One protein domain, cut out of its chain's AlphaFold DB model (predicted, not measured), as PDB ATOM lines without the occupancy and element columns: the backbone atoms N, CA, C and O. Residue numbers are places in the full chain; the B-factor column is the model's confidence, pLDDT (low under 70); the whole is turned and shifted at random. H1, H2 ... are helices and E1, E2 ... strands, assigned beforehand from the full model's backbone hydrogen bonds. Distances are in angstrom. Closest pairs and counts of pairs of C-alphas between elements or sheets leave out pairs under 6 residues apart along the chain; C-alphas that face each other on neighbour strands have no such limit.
ATOM      1  N   ARG A  89      49.495 -23.941 -35.461       80.75
ATOM      2  CA  ARG A  89      50.615 -24.748 -35.960       80.75
ATOM      3  C   ARG A  89      50.708 -26.057 -35.176       80.75
ATOM      4  O   ARG A  89      50.706 -26.051 -33.945       80.75
ATOM      5  N   ILE A  90      50.841 -27.161 -35.903       80.75
ATOM      6  CA  ILE A  90      51.180 -28.495 -35.386       80.75
ATOM      7  C   ILE A  90      52.649 -28.740 -35.749       80.75
ATOM      8  O   ILE A  90      53.063 -28.383 -36.852       80.75
ATOM      9  N   SER A  91      53.454 -29.303 -34.843       75.44
ATOM     10  CA  SER A  91      54.891 -29.500 -35.079       75.44
ATOM     11  C   SER A  91      55.355 -30.907 -34.713       75.44
ATOM     12  O   SER A  91      54.868 -31.494 -33.752       75.44
ATOM     13  N   ALA A  92      56.358 -31.419 -35.430       73.12
ATOM     14  CA  ALA A  92      56.999 -32.700 -35.119       73.12
ATOM     15  C   ALA A  92      57.731 -32.709 -33.760       73.12
ATOM     16  O   ALA A  92      57.995 -33.774 -33.210       73.12
ATOM     17  N   ALA A  93      58.063 -31.533 -33.212       72.12
ATOM     18  CA  ALA A  93      58.662 -31.388 -31.883       72.12
ATOM     19  C   ALA A  93      57.613 -31.357 -30.753       72.12
ATOM     20  O   ALA A  93      57.962 -31.519 -29.587       72.12
ATOM     21  N   SER A  94      56.339 -31.150 -31.098       72.00
ATOM     22  CA  SER A  94      55.200 -31.059 -30.181       72.00
ATOM     23  C   SER A  94      53.985 -31.812 -30.761       72.00
ATOM     24  O   SER A  94      52.932 -31.208 -30.973       72.00
ATOM     25  N   PRO A  95      54.107 -33.120 -31.076       65.00
ATOM     26  CA  PRO A  95      53.134 -33.859 -31.897       65.00
ATOM     27  C   PRO A  95      51.712 -33.907 -31.315       65.00
ATOM     28  O   PRO A  95      50.749 -34.156 -32.040       65.00
ATOM     29  N   THR A  96      51.582 -33.655 -30.014       66.75
ATOM     30  CA  THR A  96      50.342 -33.676 -29.230       66.75
ATOM     31  C   THR A  96      49.823 -32.276 -28.875       66.75
ATOM     32  O   THR A  96      48.726 -32.154 -28.332       66.75
ATOM     33  N   GLU A  97      50.575 -31.211 -29.182       71.06
ATOM     34  CA  GLU A  97      50.262 -29.833 -28.793       71.06
ATOM     35  C   GLU A  97      50.191 -28.886 -30.000       71.06
ATOM     36  O   GLU A  97      51.142 -28.713 -30.766       71.06
ATOM     37  N   THR A  98      49.052 -28.204 -30.131       79.38
ATOM     38  CA  THR A  98      48.852 -27.114 -31.091       79.38
ATOM     39  C   THR A  98      49.370 -25.795 -30.517       79.38
ATOM     40  O   THR A  98      48.826 -25.310 -29.522       79.38
ATOM     41  N   THR A  99      50.334 -25.150 -31.173       79.81
ATOM     42  CA  THR A  99      50.692 -23.752 -30.863       79.81
ATOM     43  C   THR A  99      49.809 -22.798 -31.671       79.81
ATOM     44  O   THR A  99      49.400 -23.124 -32.784       79.81
ATOM     45  N   CYS A 100      49.461 -21.629 -31.130       82.81
ATOM     46  CA  CYS A 100      48.528 -20.694 -31.771       82.81
ATOM     47  C   CYS A 100      49.012 -19.245 -31.651       82.81
ATOM     48  O   CYS A 100      49.547 -18.861 -30.618       82.81
ATOM     49  N   SER A 101      48.758 -18.419 -32.669       83.31
ATOM     50  CA  SER A 101      49.055 -16.977 -32.678       83.31
ATOM     51  C   SER A 101      48.023 -16.138 -31.901       83.31
ATOM     52  O   SER A 101      47.613 -15.070 -32.349       83.31
ATOM     53  N   CYS A 102      47.531 -16.653 -30.775       79.38
ATOM     54  CA  CYS A 102      46.729 -15.889 -29.824       79.38
ATOM     55  C   CYS A 102      47.440 -15.896 -28.476       79.38
ATOM     56  O   CYS A 102      47.943 -16.939 -28.066       79.38
ATOM     57  N   ASP A 103      47.394 -14.780 -27.759       74.88
ATOM     58  CA  ASP A 103      48.134 -14.553 -26.506       74.88
ATOM     59  C   ASP A 103      47.550 -15.313 -25.290       74.88
ATOM     60  O   ASP A 103      47.746 -14.939 -24.135       74.88
ATOM     61  N   GLU A 104      46.800 -16.390 -25.543       78.25
ATOM     62  CA  GLU A 104      46.263 -17.297 -24.530       78.25
ATOM     63  C   GLU A 104      47.334 -18.315 -24.134       78.25
ATOM     64  O   GLU A 104      47.772 -19.124 -24.951       78.25
ATOM     65  N   THR A 105      47.739 -18.309 -22.865       70.81
ATOM     66  CA  THR A 105      48.715 -19.266 -22.340       70.81
ATOM     67  C   THR A 105      48.100 -20.662 -22.184       70.81
ATOM     68  O   THR A 105      47.106 -20.857 -21.484       70.81
ATOM     69  N   GLY A 106      48.716 -21.659 -22.828       71.12
ATOM     70  CA  GLY A 106      48.254 -23.052 -22.824       71.12
ATOM     71  C   GLY A 106      47.292 -23.391 -23.979       71.12
ATOM     72  O   GLY A 106      47.288 -22.710 -25.005       71.12
ATOM     73  N   PRO A 107      46.486 -24.466 -23.865       75.50
ATOM     74  CA  PRO A 107      45.651 -24.958 -24.962       75.50
ATOM     75  C   PRO A 107      44.457 -24.028 -25.226       75.50
ATOM     76  O   PRO A 107      43.372 -24.186 -24.654       75.50
ATOM     77  N   CYS A 108      44.647 -23.050 -26.110       83.81
ATOM     78  CA  CYS A 108      43.644 -22.056 -26.491       83.81
ATOM     79  C   CYS A 108      42.384 -22.677 -27.133       83.81
ATOM     80  O   CYS A 108      42.354 -23.848 -27.533       83.81
ATOM     81  N   ARG A 109      41.315 -21.879 -27.271       81.88
ATOM     82  CA  ARG A 109      40.073 -22.342 -27.932       81.88
ATOM     83  C   ARG A 109      40.261 -22.692 -29.416       81.88
ATOM     84  O   ARG A 109      39.569 -23.575 -29.909       81.88
ATOM     85  N   HIS A 110      41.191 -22.039 -30.115       82.56
ATOM     86  CA  HIS A 110      41.415 -22.243 -31.553       82.56
ATOM     87  C   HIS A 110      42.105 -23.587 -31.831       82.56
ATOM     88  O   HIS A 110      41.669 -24.331 -32.706       82.56
ATOM     89  N   GLY A 111      43.107 -23.943 -31.019       81.75
ATOM     90  CA  GLY A 111      43.738 -25.264 -31.036       81.75
ATOM     91  C   GLY A 111      42.736 -26.374 -30.717       81.75
ATOM     92  O   GLY A 111      42.587 -27.311 -31.495       81.75
ATOM     93  N   ARG A 112      41.951 -26.222 -29.640       80.25
ATOM     94  CA  ARG A 112      40.884 -27.180 -29.292       80.25
ATOM     95  C   ARG A 112      39.830 -27.349 -30.391       80.25
ATOM     96  O   ARG A 112      39.417 -28.476 -30.641       80.25
ATOM     97  N   TRP A 113      39.436 -26.276 -31.078       83.88
ATOM     98  CA  TRP A 113      38.529 -26.372 -32.227       83.88
ATOM     99  C   TRP A 113      39.150 -27.139 -33.406       83.88
ATOM    100  O   TRP A 113      38.469 -27.971 -34.005       83.88
ATOM    101  N   LEU A 114      40.432 -26.895 -33.713       83.56
ATOM    102  CA  LEU A 114      41.155 -27.606 -34.773       83.56
ATOM    103  C   LEU A 114      41.219 -29.113 -34.479       83.56
ATOM    104  O   LEU A 114      40.901 -29.918 -35.351       83.56
ATOM    105  N   LEU A 115      41.552 -29.484 -33.238       79.69
ATOM    106  CA  LEU A 115      41.549 -30.873 -32.767       79.69
ATOM    107  C   LEU A 115      40.168 -31.523 -32.934       79.69
ATOM    108  O   LEU A 115      40.075 -32.620 -33.474       79.69
ATOM    109  N   GLU A 116      39.099 -30.820 -32.546       78.62
ATOM    110  CA  GLU A 116      37.716 -31.295 -32.686       78.62
ATOM    111  C   GLU A 116      37.298 -31.492 -34.156       78.62
ATOM    112  O   GLU A 116      36.459 -32.347 -34.449       78.62
ATOM    113  N   GLN A 117      37.881 -30.739 -35.100       79.12
ATOM    114  CA  GLN A 117      37.660 -30.989 -36.527       79.12
ATOM    115  C   GLN A 117      38.475 -32.191 -37.005       79.12
ATOM    116  O   GLN A 117      37.914 -33.069 -37.653       79.12
ATOM    117  N   LEU A 118      39.754 -32.298 -36.629       79.31
ATOM    118  CA  LEU A 118      40.593 -33.448 -36.984       79.31
ATOM    119  C   LEU A 118      39.993 -34.773 -36.480       79.31
ATOM    120  O   LEU A 118      40.000 -35.752 -37.219       79.31
ATOM    121  N   THR A 119      39.361 -34.809 -35.298       75.88
ATOM    122  CA  THR A 119      38.655 -36.006 -34.786       75.88
ATOM    123  C   THR A 119      37.390 -36.402 -35.564       75.88
ATOM    124  O   THR A 119      36.754 -37.393 -35.217       75.88
ATOM    125  N   ARG A 120      36.993 -35.639 -36.594       71.81
ATOM    126  CA  ARG A 120      35.905 -35.999 -37.526       71.81
ATOM    127  C   ARG A 120      36.412 -36.712 -38.781       71.81
ATOM    128  O   ARG A 120      35.616 -37.348 -39.463       71.81
ATOM    129  N   THR A 121      37.713 -36.625 -39.063       69.12
ATOM    130  CA  THR A 121      38.419 -37.597 -39.914       69.12
ATOM    131  C   THR A 121      38.697 -38.863 -39.091       69.12
ATOM    132  O   THR A 121      38.599 -38.814 -37.864       69.12
ATOM    133  N   ASP A 122      39.050 -39.999 -39.708       67.44
ATOM    134  CA  ASP A 122      39.254 -41.278 -38.991       67.44
ATOM    135  C   ASP A 122      40.562 -41.319 -38.164       67.44
ATOM    136  O   ASP A 122      41.407 -42.204 -38.327       67.44
ATOM    137  N   MET A 123      40.782 -40.339 -37.283       66.25
ATOM    138  CA  MET A 123      41.753 -40.442 -36.198       66.25
ATOM    139  C   MET A 123      41.239 -41.466 -35.186       66.25
ATOM    140  O   MET A 123      40.441 -41.146 -34.306       66.25
ATOM    141  N   SER A 124      41.705 -42.711 -35.296       56.47
ATOM    142  CA  SER A 124      41.454 -43.749 -34.295       56.47
ATOM    143  C   SER A 124      42.196 -43.417 -32.994       56.47
ATOM    144  O   SER A 124      43.320 -43.874 -32.780       56.47
ATOM    145  N   VAL A 125      41.581 -42.604 -32.135       57.09
ATOM    146  CA  VAL A 125      42.090 -42.321 -30.789       57.09
ATOM    147  C   VAL A 125      41.906 -43.570 -29.930       57.09
ATOM    148  O   VAL A 125      40.809 -43.860 -29.456       57.09
ATOM    149  N   THR A 126      42.977 -44.340 -29.760       51.06
ATOM    150  CA  THR A 126      43.028 -45.460 -28.815       51.06
ATOM    151  C   THR A 126      43.035 -44.931 -27.385       51.06
ATOM    152  O   THR A 126      43.874 -44.100 -27.039       51.06
ATOM    153  N   GLU A 127      42.108 -45.406 -26.548       44.31
ATOM    154  CA  GLU A 127      41.945 -44.938 -25.166       44.31
ATOM    155  C   GLU A 127      43.231 -45.122 -24.342       44.31
ATOM    156  O   GLU A 127      43.586 -46.234 -23.954       44.31
ATOM    157  N   GLY A 128      43.924 -44.013 -24.067       53.66
ATOM    158  CA  GLY A 128      45.142 -43.965 -23.254       53.66
ATOM    159  C   GLY A 128      46.234 -43.072 -23.841       53.66
ATOM    160  O   GLY A 128      46.856 -42.324 -23.092       53.66
ATOM    161  N   ASP A 129      46.407 -43.084 -25.165       54.03
ATOM    162  CA  ASP A 129      47.452 -42.317 -25.849       54.03
ATOM    163  C   ASP A 129      46.889 -41.048 -26.498       54.03
ATOM    164  O   ASP A 129      45.894 -41.072 -27.226       54.03
ATOM    165  N   SER A 130      47.559 -39.916 -26.282       58.88
ATOM    166  CA  SER A 130      47.316 -38.696 -27.052       58.88
ATOM    167  C   SER A 130      47.791 -38.914 -28.499       58.88
ATOM    168  O   SER A 130      48.976 -39.211 -28.679       58.88
ATOM    169  N   PRO A 131      46.933 -38.771 -29.529       65.50
ATOM    170  CA  PRO A 131      47.306 -39.084 -30.905       65.50
ATOM    171  C   PRO A 131      48.407 -38.145 -31.404       65.50
ATOM    172  O   PRO A 131      48.334 -36.932 -31.206       65.50
ATOM    173  N   ASP A 132      49.404 -38.701 -32.094       76.56
ATOM    174  CA  ASP A 132      50.409 -37.919 -32.815       76.56
ATOM    175  C   ASP A 132      49.755 -37.287 -34.054       76.56
ATOM    176  O   ASP A 132      49.540 -37.934 -35.084       76.56
ATOM    177  N   LEU A 133      49.400 -36.010 -33.924       75.75
ATOM    178  CA  LEU A 133      48.699 -35.232 -34.944       75.75
ATOM    179  C   LEU A 133      49.586 -35.003 -36.167       75.75
ATOM    180  O   LEU A 133      49.096 -34.979 -37.296       75.75
ATOM    181  N   PHE A 134      50.893 -34.841 -35.943       78.19
ATOM    182  CA  PHE A 134      51.860 -34.629 -37.010       78.19
ATOM    183  C   PHE A 134      51.997 -35.905 -37.843       78.19
ATOM    184  O   PHE A 134      51.767 -35.876 -39.051       78.19
ATOM    185  N   GLN A 135      52.251 -37.048 -37.199       79.81
ATOM    186  CA  GLN A 135      52.309 -38.348 -37.866       79.81
ATOM    187  C   GLN A 135      50.980 -38.710 -38.538       79.81
ATOM    188  O   GLN A 135      51.007 -39.257 -39.638       79.81
ATOM    189  N   TYR A 136      49.826 -38.387 -37.940       81.62
ATOM    190  CA  TYR A 136      48.528 -38.606 -38.583       81.62
ATOM    191  C   TYR A 136      48.400 -37.828 -39.898       81.62
ATOM    192  O   TYR A 136      48.132 -38.430 -40.940       81.62
ATOM    193  N   ILE A 137      48.647 -36.514 -39.870       82.12
ATOM    194  CA  ILE A 137      48.547 -35.647 -41.052       82.12
ATOM    195  C   ILE A 137      49.590 -36.046 -42.107       82.12
ATOM    196  O   ILE A 137      49.258 -36.127 -43.288       82.12
ATOM    197  N   THR A 138      50.822 -36.384 -41.711       82.75
ATOM    198  CA  THR A 138      51.853 -36.895 -42.634       82.75
ATOM    199  C   THR A 138      51.475 -38.252 -43.243       82.75
ATOM    200  O   THR A 138      51.767 -38.490 -44.412       82.75
ATOM    201  N   LYS A 139      50.813 -39.142 -42.492       82.62
ATOM    202  CA  LYS A 139      50.428 -40.488 -42.952       82.62
ATOM    203  C   LYS A 139      49.168 -40.499 -43.825       82.62
ATOM    204  O   LYS A 139      49.101 -41.302 -44.751       82.62
ATOM    205  N   ARG A 140      48.169 -39.659 -43.525       77.44
ATOM    206  CA  ARG A 140      46.943 -39.511 -44.337       77.44
ATOM    207  C   ARG A 140      47.159 -38.573 -45.529       77.44
ATOM    208  O   ARG A 140      46.492 -38.737 -46.542       77.44
ATOM    209  N   GLY A 141      48.113 -37.646 -45.432       79.62
ATOM    210  CA  GLY A 141      48.320 -36.551 -46.377       79.62
ATOM    211  C   GLY A 141      47.446 -35.348 -46.013       79.62
ATOM    212  O   GLY A 141      46.248 -35.496 -45.777       79.62
ATOM    213  N   LEU A 142      48.040 -34.149 -45.968       76.31
ATOM    214  CA  LEU A 142      47.328 -32.919 -45.599       76.31
ATOM    215  C   LEU A 142      46.216 -32.568 -46.601       76.31
ATOM    216  O   LEU A 142      45.151 -32.124 -46.187       76.31
ATOM    217  N   GLU A 143      46.436 -32.833 -47.889       69.06
ATOM    218  CA  GLU A 143      45.432 -32.700 -48.951       69.06
ATOM    219  C   GLU A 143      44.172 -33.530 -48.643       69.06
ATOM    220  O   GLU A 143      43.088 -32.965 -48.520       69.06
ATOM    221  N   ASN A 144      44.321 -34.834 -48.378       69.56
ATOM    222  CA  ASN A 144      43.204 -35.723 -48.025       69.56
ATOM    223  C   ASN A 144      42.493 -35.286 -46.726       69.56
ATOM    224  O   ASN A 144      41.268 -35.314 -46.653       69.56
ATOM    225  N   VAL A 145      43.243 -34.833 -45.710       74.75
ATOM    226  CA  VAL A 145      42.663 -34.280 -44.466       74.75
ATOM    227  C   VAL A 145      41.847 -33.009 -44.743       74.75
ATOM    228  O   VAL A 145      40.801 -32.803 -44.127       74.75
ATOM    229  N   CYS A 146      42.290 -32.165 -45.677       71.19
ATOM    230  CA  CYS A 146      41.527 -31.003 -46.123       71.19
ATOM    231  C   CYS A 146      40.282 -31.404 -46.930       71.19
ATOM    232  O   CYS A 146      39.224 -30.818 -46.694       71.19
ATOM    233  N   GLU A 147      40.359 -32.405 -47.815       62.09
ATOM    234  CA  GLU A 147      39.189 -32.929 -48.538       62.09
ATOM    235  C   GLU A 147      38.118 -33.469 -47.576       62.09
ATOM    236  O   GLU A 147      36.963 -33.040 -47.651       62.09
ATOM    237  N   ASP A 148      38.504 -34.330 -46.625       66.56
ATOM    238  CA  ASP A 148      37.610 -34.914 -45.609       66.56
ATOM    239  C   ASP A 148      36.874 -33.843 -44.774       66.56
ATOM    240  O   ASP A 148      35.735 -34.042 -44.342       66.56
ATOM    241  N   LEU A 149      37.520 -32.696 -44.538       68.38
ATOM    242  CA  LEU A 149      36.989 -31.578 -43.748       68.38
ATOM    243  C   LEU A 149      36.397 -30.443 -44.602       68.38
ATOM    244  O   LEU A 149      35.921 -29.439 -44.060       68.38
ATOM    245  N   PHE A 150      36.381 -30.602 -45.929       56.78
ATOM    246  CA  PHE A 150      35.968 -29.595 -46.911       56.78
ATOM    247  C   PHE A 150      36.695 -28.246 -46.740       56.78
ATOM    248  O   PHE A 150      36.108 -27.167 -46.927       56.78
TER     249      PHE A 150
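This is residues 89 to 150 of the 471 residues of the protein "SWIM-type domain-containing protein" of Amorphotheca resinae ATCC 22711 (UniProt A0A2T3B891). A small two-strand hairpin, E1 and E2, has H1 packed on E2 and H2 packed at its turn end, with H3 farthest out, turned about perpendicular to both helices. A long loop, residues 119 to 132, joins H1 to H2. The 62 printed residues, mixed in class with three named helices and two named strands (E1 E2 H1 H2 H3), are compact: radius of gyration of the C-alphas 11.7 A, spans 30 by 29 by 19 A.

Find C-alpha 89 at (50.615, -24.748, -35.960), where E1, residues 89 to 91, begins; E2 is residues 94 to 100, 12.4 A. H1, residues 109 to 118, runs 14.3 A; H2 is residues 133 to 140; H3, residues 142 to 148, ends at (37.610, -34.914, -45.609).

In the antiparallel hairpin E1 and E2, N 89 and O 99 are within hydrogen-bond range, 2.8 A. E2's closest C-alphas are Thr 98 to Gly 111 of H1, 5.4 A, and Pro 95 to Phe 134 of H2, 5.3 A. H2 and H3 are close but not clearly touching, C-alphas 137 and 145 at 6.9 A. Every O i to N i+4 pair is within range in H1, H2 and H3.

C-alphas 103 and 126 are farthest apart, 31.4 A. The printed part has no cut; pLDDT is under 70 in 19 residues, among them 121 to 131.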